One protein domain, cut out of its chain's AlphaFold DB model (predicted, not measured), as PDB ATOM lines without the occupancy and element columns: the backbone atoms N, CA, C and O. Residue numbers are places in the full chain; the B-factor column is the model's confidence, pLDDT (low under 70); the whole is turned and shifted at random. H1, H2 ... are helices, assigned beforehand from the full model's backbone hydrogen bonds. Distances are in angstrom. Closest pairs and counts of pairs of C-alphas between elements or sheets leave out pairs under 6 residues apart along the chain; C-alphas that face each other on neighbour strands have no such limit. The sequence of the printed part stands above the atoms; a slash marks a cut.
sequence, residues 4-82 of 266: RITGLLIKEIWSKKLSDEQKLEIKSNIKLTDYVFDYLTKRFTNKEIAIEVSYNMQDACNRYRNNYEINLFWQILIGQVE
ATOM      1  N   ARG A   4     235.999 109.463 -36.791       89.12
ATOM      2  CA  ARG A   4     234.729 109.121 -37.460       89.12
ATOM      3  C   ARG A   4     234.063 107.879 -36.862       89.12
ATOM      4  O   ARG A   4     232.862 107.868 -36.642       89.12
ATOM      5  N   ILE A   5     234.845 106.837 -36.570       91.25
ATOM      6  CA  ILE A   5     234.326 105.598 -35.970       91.25
ATOM      7  C   ILE A   5     233.794 105.879 -34.559       91.25
ATOM      8  O   ILE A   5     232.736 105.379 -34.195       91.25
ATOM      9  N   THR A   6     234.499 106.711 -33.789       92.81
ATOM     10  CA  THR A   6     234.055 107.156 -32.463       92.81
ATOM     11  C   THR A   6     232.746 107.939 -32.541       92.81
ATOM     12  O   THR A   6     231.822 107.622 -31.797       92.81
ATOM     13  N   GLY A   7     232.631 108.892 -33.472       91.44
ATOM     14  CA  GLY A   7     231.400 109.657 -33.693       91.44
ATOM     15  C   GLY A   7     230.212 108.770 -34.071       91.44
ATOM     16  O   GLY A   7     229.151 108.867 -33.458       91.44
ATOM     17  N   LEU A   8     230.406 107.827 -35.001       90.94
ATOM     18  CA  LEU A   8     229.365 106.871 -35.395       90.94
ATOM     19  C   LEU A   8     228.915 105.985 -34.227       90.94
ATOM     20  O   LEU A   8     227.716 105.793 -34.041       90.94
ATOM     21  N   LEU A   9     229.854 105.485 -33.418       92.88
ATOM     22  CA  LEU A   9     229.527 104.680 -32.239       92.88
ATOM     23  C   LEU A   9     228.730 105.490 -31.204       92.88
ATOM     24  O   LEU A   9     227.743 104.992 -30.671       92.88
ATOM     25  N   ILE A  10     229.124 106.739 -30.945       93.56
ATOM     26  CA  ILE A  10     228.407 107.645 -30.034       93.56
ATOM     27  C   ILE A  10     226.987 107.917 -30.539       93.56
ATOM     28  O   ILE A  10     226.028 107.798 -29.777       93.56
ATOM     29  N   LYS A  11     226.831 108.225 -31.832       90.88
ATOM     30  CA  LYS A  11     225.520 108.452 -32.456       90.88
ATOM     31  C   LYS A  11     224.630 107.216 -32.369       90.88
ATOM     32  O   LYS A  11     223.431 107.328 -32.104       90.88
ATOM     33  N   GLU A  12     225.216 106.039 -32.563       92.94
ATOM     34  CA  GLU A  12     224.511 104.773 -32.429       92.94
ATOM     35  C   GLU A  12     224.039 104.537 -30.988       92.94
ATOM     36  O   GLU A  12     222.873 104.204 -30.779       92.94
ATOM     37  N   ILE A  13     224.903 104.776 -29.994       94.69
ATOM     38  CA  ILE A  13     224.558 104.688 -28.568       94.69
ATOM     39  C   ILE A  13     223.387 105.617 -28.237       94.69
ATOM     40  O   ILE A  13     222.409 105.166 -27.639       94.69
ATOM     41  N   TRP A  14     223.447 106.886 -28.654       92.94
ATOM     42  CA  TRP A  14     222.364 107.845 -28.408       92.94
ATOM     43  C   TRP A  14     221.053 107.411 -29.050       92.94
ATOM     44  O   TRP A  14     220.010 107.392 -28.396       92.94
ATOM     45  N   SER A  15     221.111 107.010 -30.318       91.31
ATOM     46  CA  SER A  15     219.944 106.564 -31.078       91.31
ATOM     47  C   SER A  15     219.315 105.319 -30.453       91.31
ATOM     48  O   SER A  15     218.088 105.212 -30.354       91.31
ATOM     49  N   LYS A  16     220.145 104.383 -29.980       92.19
ATOM     50  CA  LYS A  16     219.680 103.167 -29.318       92.19
ATOM     51  C   LYS A  16     219.071 103.465 -27.947       92.19
ATOM     52  O   LYS A  16     217.989 102.949 -27.673       92.19
ATOM     53  N   LYS A  17     219.690 104.342 -27.149       91.56
ATOM     54  CA  LYS A  17     219.164 104.768 -25.842       91.56
ATOM     55  C   LYS A  17     217.796 105.421 -25.982       91.56
ATOM     56  O   LYS A  17     216.856 104.991 -25.324       91.56
ATOM     57  N   LEU A  18     217.662 106.370 -26.912       87.50
ATOM     58  CA  LEU A  18     216.387 107.026 -27.216       87.50
ATOM     59  C   LEU A  18     215.316 106.018 -27.655       87.50
ATOM     60  O   LEU A  18     214.185 106.068 -27.177       87.50
ATOM     61  N   SER A  19     215.678 105.072 -28.527       87.44
ATOM     62  CA  SER A  19     214.754 104.030 -28.996       87.44
ATOM     63  C   SER A  19     214.298 103.097 -27.868       87.44
ATOM     64  O   SER A  19     213.139 102.689 -27.833       87.44
ATOM     65  N   ASP A  20     215.202 102.724 -26.962       87.44
ATOM     66  CA  ASP A  20     214.889 101.839 -25.838       87.44
ATOM     67  C   ASP A  20     214.022 102.556 -24.789       87.44
ATOM     68  O   ASP A  20     213.069 101.972 -24.277       87.44
ATOM     69  N   GLU A  21     214.279 103.839 -24.526       85.12
ATOM     70  CA  GLU A  21     213.465 104.670 -23.626       85.12
ATOM     71  C   GLU A  21     212.045 104.899 -24.155       85.12
ATOM     72  O   GLU A  21     211.091 104.882 -23.379       85.12
ATOM     73  N   GLN A  22     211.881 105.051 -25.474       81.50
ATOM     74  CA  GLN A  22     210.561 105.126 -26.103       81.50
ATOM     75  C   GLN A  22     209.785 103.809 -25.971       81.50
ATOM     76  O   GLN A  22     208.600 103.827 -25.653       81.50
ATOM     77  N   LYS A  23     210.447 102.664 -26.184       81.94
ATOM     78  CA  LYS A  23     209.812 101.335 -26.110       81.94
ATOM     79  C   LYS A  23     209.363 100.947 -24.708       81.94
ATOM     80  O   LYS A  23     208.399 100.206 -24.569       81.94
ATOM     81  N   LEU A  24     210.090 101.392 -23.690       75.38
ATOM     82  CA  LEU A  24     209.794 101.054 -22.301       75.38
ATOM     83  C   LEU A  24     208.707 101.947 -21.684       75.38
ATOM     84  O   LEU A  24     208.377 101.732 -20.522       75.38
ATOM     85  N   GLU A  25     208.194 102.955 -22.410       60.53
ATOM     86  CA  GLU A  25     207.254 103.992 -21.923       60.53
ATOM     87  C   GLU A  25     207.682 104.665 -20.599       60.53
ATOM     88  O   GLU A  25     206.912 105.347 -19.922       60.53
ATOM     89  N   ILE A  26     208.951 104.509 -20.229       59.38
ATOM     90  CA  ILE A  26     209.559 105.010 -19.007       59.38
ATOM     91  C   ILE A  26     210.857 105.674 -19.438       59.38
ATOM     92  O   ILE A  26     211.729 105.033 -20.025       59.38
ATOM     93  N   LYS A  27     211.023 106.958 -19.087       59.47
ATOM     94  CA  LYS A  27     212.352 107.576 -19.086       59.47
ATOM     95  C   LYS A  27     213.220 106.778 -18.129       59.47
ATOM     96  O   LYS A  27     213.084 106.909 -16.910       59.47
ATOM     97  N   SER A  28     214.060 105.909 -18.679       59.38
ATOM     98  CA  SER A  28     214.988 105.141 -17.874       59.38
ATOM     99  C   SER A  28     215.899 106.155 -17.175       59.38
ATOM    100  O   SER A  28     216.629 106.896 -17.825       59.38
ATOM    101  N   ASN A  29     215.861 106.230 -15.842       69.31
ATOM    102  CA  ASN A  29     216.849 107.007 -15.077       69.31
ATOM    103  C   ASN A  29     218.218 106.290 -15.058       69.31
ATOM    104  O   ASN A  29     219.004 106.472 -14.130       69.31
ATOM    105  N   ILE A  30     218.476 105.423 -16.044       85.38
ATOM    106  CA  ILE A  30     219.731 104.703 -16.203       85.38
ATOM    107  C   ILE A  30     220.758 105.734 -16.649       85.38
ATOM    108  O   ILE A  30     220.583 106.379 -17.689       85.38
ATOM    109  N   LYS A  31     221.817 105.885 -15.852       88.31
ATOM    110  CA  LYS A  31     222.930 106.776 -16.176       88.31
ATOM    111  C   LYS A  31     223.546 106.354 -17.504       88.31
ATOM    112  O   LYS A  31     223.646 105.159 -17.784       88.31
ATOM    113  N   LEU A  32     224.024 107.322 -18.285       92.25
ATOM    114  CA  LEU A  32     224.688 107.036 -19.558       92.25
ATOM    115  C   LEU A  32     225.814 105.998 -19.412       92.25
ATOM    116  O   LEU A  32     225.939 105.122 -20.258       92.25
ATOM    117  N   THR A  33     226.585 106.045 -18.322       92.94
ATOM    118  CA  THR A  33     227.674 105.095 -18.041       92.94
ATOM    119  C   THR A  33     227.189 103.648 -17.962       92.94
ATOM    120  O   THR A  33     227.751 102.777 -18.628       92.94
ATOM    121  N   ASP A  34     226.114 103.407 -17.210       91.88
ATOM    122  CA  ASP A  34     225.518 102.078 -17.049       91.88
ATOM    123  C   ASP A  34     224.909 101.605 -18.377       91.88
ATOM    124  O   ASP A  34     225.105 100.465 -18.797       91.88
ATOM    125  N   TYR A  35     224.244 102.515 -19.098       93.56
ATOM    126  CA  TYR A  35     223.668 102.211 -20.407       93.56
ATOM    127  C   TYR A  35     224.736 101.820 -21.437       93.56
ATOM    128  O   TYR A  35     224.554 100.857 -22.179       93.56
ATOM    129  N   VAL A  36     225.861 102.539 -21.491       94.12
ATOM    130  CA  VAL A  36     226.962 102.245 -22.422       94.12
ATOM    131  C   VAL A  36     227.594 100.894 -22.115       94.12
ATOM    132  O   VAL A  36     227.864 100.130 -23.042       94.12
ATOM    133  N   PHE A  37     227.791 100.570 -20.835       91.62
ATOM    134  CA  PHE A  37     228.287  99.258 -20.428       91.62
ATOM    135  C   PHE A  37     227.361  98.130 -20.910       91.62
ATOM    136  O   PHE A  37     227.817  97.184 -21.565       91.62
ATOM    137  N   ASP A  38     226.057  98.264 -20.658       91.00
ATOM    138  CA  ASP A  38     225.048  97.301 -21.098       91.00
ATOM    139  C   ASP A  38     224.992  97.185 -22.624       91.00
ATOM    140  O   ASP A  38     224.912  96.083 -23.170       91.00
ATOM    141  N   TYR A  39     225.039  98.320 -23.324       93.31
ATOM    142  CA  TYR A  39     225.008  98.379 -24.779       93.31
ATOM    143  C   TYR A  39     226.215  97.664 -25.395       93.31
ATOM    144  O   TYR A  39     226.032  96.810 -26.262       93.31
ATOM    145  N   LEU A  40     227.437  97.960 -24.937       93.44
ATOM    146  CA  LEU A  40     228.652  97.331 -25.462       93.44
ATOM    147  C   LEU A  40     228.665  95.824 -25.186       93.44
ATOM    148  O   LEU A  40     228.993  95.048 -26.080       93.44
ATOM    149  N   THR A  41     228.234  95.404 -23.995       90.31
ATOM    150  CA  THR A  41     228.166  93.980 -23.622       90.31
ATOM    151  C   THR A  41     227.126  93.214 -24.448       90.31
ATOM    152  O   THR A  41     227.342  92.059 -24.797       90.31
ATOM    153  N   LYS A  42     225.997  93.844 -24.797       90.69
ATOM    154  CA  LYS A  42     224.971  93.238 -25.666       90.69
ATOM    155  C   LYS A  42     225.380  93.237 -27.138       90.69
ATOM    156  O   LYS A  42     225.063  92.295 -27.858       90.69
ATOM    157  N   ARG A  43     226.052  94.298 -27.594       90.25
ATOM    158  CA  ARG A  43     226.510  94.445 -28.982       90.25
ATOM    159  C   ARG A  43     227.627  93.463 -29.315       90.25
ATOM    160  O   ARG A  43     227.614  92.872 -30.392       90.25
ATOM    161  N   PHE A  44     228.598  93.321 -28.419       86.94
ATOM    162  CA  PHE A  44     229.744  92.445 -28.603       86.94
ATOM    163  C   PHE A  44     229.544  91.194 -27.747       86.94
ATOM    164  O   PHE A  44     229.734  91.218 -26.537       86.94
ATOM    165  N   THR A  45     229.162  90.087 -28.387       79.25
ATOM    166  CA  THR A  45     228.898  88.790 -27.733       79.25
ATOM    167  C   THR A  45     230.091  88.244 -26.944       79.25
ATOM    168  O   THR A  45     229.901  87.452 -26.023       79.25
ATOM    169  N   ASN A  46     231.314  88.672 -27.270       89.25
ATOM    170  CA  ASN A  46     232.513  88.392 -26.488       89.25
ATOM    171  C   ASN A  46     232.830  89.564 -25.540       89.25
ATOM    172  O   ASN A  46     233.103  90.685 -25.977       89.25
ATOM    173  N   LYS A  47     232.875  89.262 -24.238       88.69
ATOM    174  CA  LYS A  47     233.213  90.206 -23.168       88.69
ATOM    175  C   LYS A  47     234.594  90.851 -23.341       88.69
ATOM    176  O   LYS A  47     234.741  92.028 -23.034       88.69
ATOM    177  N   GLU A  48     235.588  90.120 -23.839       91.56
ATOM    178  CA  GLU A  48     236.939  90.653 -24.071       91.56
ATOM    179  C   GLU A  48     236.924  91.749 -25.139       91.56
ATOM    180  O   GLU A  48     237.509  92.811 -24.940       91.56
ATOM    181  N   ILE A  49     236.155  91.547 -26.214       91.06
ATOM    182  CA  ILE A  49     235.971  92.551 -27.271       91.06
ATOM    183  C   ILE A  49     235.237  93.774 -26.715       91.06
ATOM    184  O   ILE A  49     235.637  94.903 -26.989       91.06
ATOM    185  N   ALA A  50     234.192  93.579 -25.904       92.12
ATOM    186  CA  ALA A  50     233.482  94.690 -25.267       92.12
ATOM    187  C   ALA A  50     234.415  95.543 -24.381       92.12
ATOM    188  O   ALA A  50     234.328  96.772 -24.399       92.12
ATOM    189  N   ILE A  51     235.331  94.899 -23.647       92.56
ATOM    190  CA  ILE A  51     236.353  95.566 -22.826       92.56
ATOM    191  C   ILE A  51     237.371  96.302 -23.706       92.56
ATOM    192  O   ILE A  51     237.691  97.459 -23.448       92.56
ATOM    193  N   GLU A  52     237.876  95.672 -24.763       93.88
ATOM    194  CA  GLU A  52     238.830  96.317 -25.668       93.88
ATOM    195  C   GLU A  52     238.211  97.551 -26.345       93.88
ATOM    196  O   GLU A  52     238.829  98.617 -26.423       93.88
ATOM    197  N   VAL A  53     236.958  97.443 -26.798       93.19
ATOM    198  CA  VAL A  53     236.221  98.555 -27.408       93.19
ATOM    199  C   VAL A  53     235.978  99.678 -26.402       93.19
ATOM    200  O   VAL A  53     236.109 100.842 -26.783       93.19
ATOM    201  N   SER A  54     235.678  99.376 -25.134       93.00
ATOM    202  CA  SER A  54     235.463 100.412 -24.117       93.00
ATOM    203  C   SER A  54     236.743 101.203 -23.824       93.00
ATOM    204  O   SER A  54     236.699 102.437 -23.822       93.00
ATOM    205  N   TYR A  55     237.900 100.539 -23.712       94.38
ATOM    206  CA  TYR A  55     239.198 101.219 -23.587       94.38
ATOM    207  C   TYR A  55     239.543 102.040 -24.835       94.38
ATOM    208  O   TYR A  55     239.952 103.198 -24.734       94.38
ATOM    209  N   ASN A  56     239.318 101.479 -26.025       94.88
ATOM    210  CA  ASN A  56     239.531 102.180 -27.292       94.88
ATOM    211  C   ASN A  56     238.634 103.419 -27.442       94.88
ATOM    212  O   ASN A  56     239.053 104.413 -28.044       94.88
ATOM    213  N   MET A  57     237.403 103.356 -26.930       94.50
ATOM    214  CA  MET A  57     236.459 104.468 -26.912       94.50
ATOM    215  C   MET A  57     236.907 105.544 -25.922       94.50
ATOM    216  O   MET A  57     236.961 106.710 -26.299       94.50
ATOM    217  N   GLN A  58     237.299 105.166 -24.703       95.00
ATOM    218  CA  GLN A  58     237.838 106.089 -23.701       95.00
ATOM    219  C   GLN A  58     239.060 106.856 -24.232       95.00
ATOM    220  O   GLN A  58     239.113 108.084 -24.152       95.00
ATOM    221  N   ASP A  59     240.031 106.144 -24.803       96.44
ATOM    222  CA  ASP A  59     241.219 106.749 -25.409       96.44
ATOM    223  C   ASP A  59     240.852 107.687 -26.574       96.44
ATOM    224  O   ASP A  59     241.378 108.795 -26.687       96.44
ATOM    225  N   ALA A  60     239.901 107.295 -27.427       95.56
ATOM    226  CA  ALA A  60     239.433 108.153 -28.511       95.56
ATOM    227  C   ALA A  60     238.713 109.414 -28.009       95.56
ATOM    228  O   ALA A  60     239.001 110.502 -28.502       95.56
ATOM    229  N   CYS A  61     237.843 109.297 -27.005       95.00
ATOM    230  CA  CYS A  61     237.190 110.439 -26.370       95.00
ATOM    231  C   CYS A  61     238.212 111.430 -25.805       95.00
ATOM    232  O   CYS A  61     238.042 112.636 -25.948       95.00
ATOM    233  N   ASN A  62     239.312 110.932 -25.229       93.69
ATOM    234  CA  ASN A  62     240.400 111.776 -24.743       93.69
ATOM    235  C   ASN A  62     241.198 112.449 -25.866       93.69
ATOM    236  O   ASN A  62     241.542 113.624 -25.744       93.69
ATOM    237  N   ARG A  63     241.482 111.737 -26.960       95.62
ATOM    238  CA  ARG A  63     242.218 112.295 -28.105       95.62
ATOM    239  C   ARG A  63     241.416 113.326 -28.892       95.62
ATOM    240  O   ARG A  63     241.992 114.291 -29.382       95.62
ATOM    241  N   TYR A  64     240.103 113.140 -29.016       93.25
ATOM    242  CA  TYR A  64     239.233 113.996 -29.829       93.25
ATOM    243  C   TYR A  64     238.382 114.962 -28.994       93.25
ATOM    244  O   TYR A  64     237.306 115.353 -29.435       93.25
ATOM    245  N   ARG A  65     238.867 115.405 -27.823       90.50
ATOM    246  CA  ARG A  65     238.171 116.384 -26.957       90.50
ATOM    247  C   ARG A  65     237.870 117.731 -27.629       90.50
ATOM    248  O   ARG A  65     237.012 118.463 -27.159       90.50
ATOM    249  N   ASN A  66     238.567 118.059 -28.716       88.44
ATOM    250  CA  ASN A  66     238.291 119.270 -29.493       88.44
ATOM    251  C   ASN A  66     237.027 119.140 -30.360       88.44
ATOM    252  O   ASN A  66     236.488 120.152 -30.795       88.44
ATOM    253  N   ASN A  67     236.558 117.918 -30.633       90.25
ATOM    254  CA  ASN A  67     235.263 117.708 -31.268       90.25
ATOM    255  C   ASN A  67     234.172 117.793 -30.193       90.25
ATOM    256  O   ASN A  67     234.225 117.082 -29.187       90.25
ATOM    257  N   TYR A  68     233.196 118.673 -30.412       89.38
ATOM    258  CA  TYR A  68     232.176 118.983 -29.417       89.38
ATOM    259  C   TYR A  68     231.323 117.764 -29.069       89.38
ATOM    260  O   TYR A  68     231.144 117.471 -27.893       89.38
ATOM    261  N   GLU A  69     230.839 117.026 -30.066       89.69
ATOM    262  CA  GLU A  69     229.921 115.900 -29.887       89.69
ATOM    263  C   GLU A  69     230.580 114.773 -29.078       89.69
ATOM    264  O   GLU A  69     229.994 114.240 -28.132       89.69
ATOM    265  N   ILE A  70     231.839 114.457 -29.402       93.44
ATOM    266  CA  ILE A  70     232.646 113.473 -28.674       93.44
ATOM    267  C   ILE A  70     232.924 113.955 -27.248       93.44
ATOM    268  O   ILE A  70     232.799 113.180 -26.297       93.44
ATOM    269  N   ASN A  71     233.296 115.224 -27.080       93.06
ATOM    270  CA  ASN A  71     233.621 115.774 -25.771       93.06
ATOM    271  C   ASN A  71     232.394 115.871 -24.857       93.06
ATOM    272  O   ASN A  71     232.479 115.476 -23.698       93.06
ATOM    273  N   LEU A  72     231.250 116.332 -25.367       92.75
ATOM    274  CA  LEU A  72     229.998 116.395 -24.616       92.75
ATOM    275  C   LEU A  72     229.574 114.994 -24.170       92.75
ATOM    276  O   LEU A  72     229.307 114.782 -22.987       92.75
ATOM    277  N   PHE A  73     229.584 114.020 -25.086       94.75
ATOM    278  CA  PHE A  73     229.313 112.626 -24.742       94.75
ATOM    279  C   PHE A  73     230.248 112.130 -23.634       94.75
ATOM    280  O   PHE A  73     229.787 111.548 -22.655       94.75
ATOM    281  N   TRP A  74     231.552 112.385 -23.762       95.50
ATOM    282  CA  TRP A  74     232.539 111.969 -22.772       95.50
ATOM    283  C   TRP A  74     232.295 112.608 -21.403       95.50
ATOM    284  O   TRP A  74     232.294 111.899 -20.399       95.50
ATOM    285  N   GLN A  75     232.040 113.917 -21.357       93.88
ATOM    286  CA  GLN A  75     231.754 114.645 -20.121       93.88
ATOM    287  C   GLN A  75     230.477 114.143 -19.438       93.88
ATOM    288  O   GLN A  75     230.458 114.008 -18.213       93.88
ATOM    289  N   ILE A  76     229.435 113.812 -20.204       93.62
ATOM    290  CA  ILE A  76     228.224 113.187 -19.659       93.62
ATOM    291  C   ILE A  76     228.539 111.782 -19.134       93.62
ATOM    292  O   ILE A  76     228.132 111.426 -18.028       93.62
ATOM    293  N   LEU A  77     229.303 110.992 -19.893       93.94
ATOM    294  CA  LEU A  77     229.631 109.607 -19.553       93.94
ATOM    295  C   LEU A  77     230.361 109.487 -18.210       93.94
ATOM    296  O   LEU A  77     230.082 108.566 -17.444       93.94
ATOM    297  N   ILE A  78     231.271 110.419 -17.915       92.75
ATOM    298  CA  ILE A  78     232.010 110.468 -16.642       92.75
ATOM    299  C   ILE A  78     231.297 111.281 -15.551       92.75
ATOM    300  O   ILE A  78     231.868 111.513 -14.487       92.75
ATOM    301  N   GLY A  79     230.066 111.734 -15.806       87.56
ATOM    302  CA  GLY A  79     229.247 112.477 -14.848       87.56
ATOM    303  C   GLY A  79     229.714 113.911 -14.579       87.56
ATOM    304  O   GLY A  79     229.307 114.500 -13.582       87.56
ATOM    305  N   GLN A  80     230.566 114.480 -15.437       87.56
ATOM    306  CA  GLN A  80     230.956 115.890 -15.351       87.56
ATOM    307  C   GLN A  80     229.846 116.822 -15.829       87.56
ATOM    308  O   GLN A  80     229.730 117.923 -15.304       87.56
ATOM    309  N   VAL A  81     229.048 116.396 -16.806       87.94
ATOM    310  CA  VAL A  81     227.956 117.184 -17.383       87.94
ATOM    311  C   VAL A  81     226.649 116.406 -17.291       87.94
ATOM    312  O   VAL A  81     226.630 115.180 -17.376       87.94
ATOM    313  N   GLU A  82     225.541 117.113 -17.079       85.75
ATOM    314  CA  GLU A  82     224.222 116.489 -17.051       85.75
ATOM    315  C   GLU A  82     223.833 115.950 -18.430       85.75
ATOM    316  O   GLU A  82     223.923 116.657 -19.431       85.75
TER     317      GLU A  82
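What this domain is: This is residues 4 to 82 of the 266 residues of the protein "Hypothetical protein" of Adineta steineri (UniProt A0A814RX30). The long helix H1 runs across one face of a rough triangle made by the three shorter helices. H2 and H3 make a V, joined by a tight link at its closed end, and H4 bridges the open end, meeting H2 at residues 32 to 33 and H3 at residues 58 to 62. The printed part has 79 residues with four named helices, H1 to H4 in chain order, and no named strand; the class is all helix. It is compact, with a radius of gyration of the C-alphas of 12.5 A and spans of 36 by 30 by 20 A.

How they stand to each other: H1, residues 4 to 23, touches H4, residues 68 to 77, with residues 6 to 10 alone, at a steep tilt of 54 degrees; the closest C-alphas, of Gly 7 and Ile 70, are 6.4 A apart. H1 only just touches H2, residues 32 to 43, with 3 pairs of C-alphas within 8 A; the closest are Ile 13 and Val 36, 7.0 A, and the lines are about perpendicular at 81 degrees. H1 also only just touches H3, residues 47 to 63, with 3 such pairs and with Thr 6 alone, whose C-alpha is 6.6 A from that of Met 57. H2 and H3 touch, opposite ways at a steep tilt of 46 degrees, closest at the C-alphas of Leu 40 and Ala 50, 5.5 A. H3 touches H4, closest at the C-alphas of Cys 61 and Ile 70, 5.9 A. H2 and H4 only just touch, with 3 pairs, only at their ends. In H1, H2, H3 and H4 every O i to N i+4 pair is within hydrogen-bond range.

Where its parts are: H1 is 28.5 A long, from C-alpha 4 at (234.729, 109.121, -37.460). H3 is 24.4 A, H2 15.8 A and H4 13.8 A, ending at C-alpha 77 at (229.631, 109.607, -19.553).

The domain as a whole: The farthest C-alphas, of Glu 25 and Arg 63, are 36.5 A apart. The printed part has no cut and no long link. Residues 25 to 29 have pLDDT under 70.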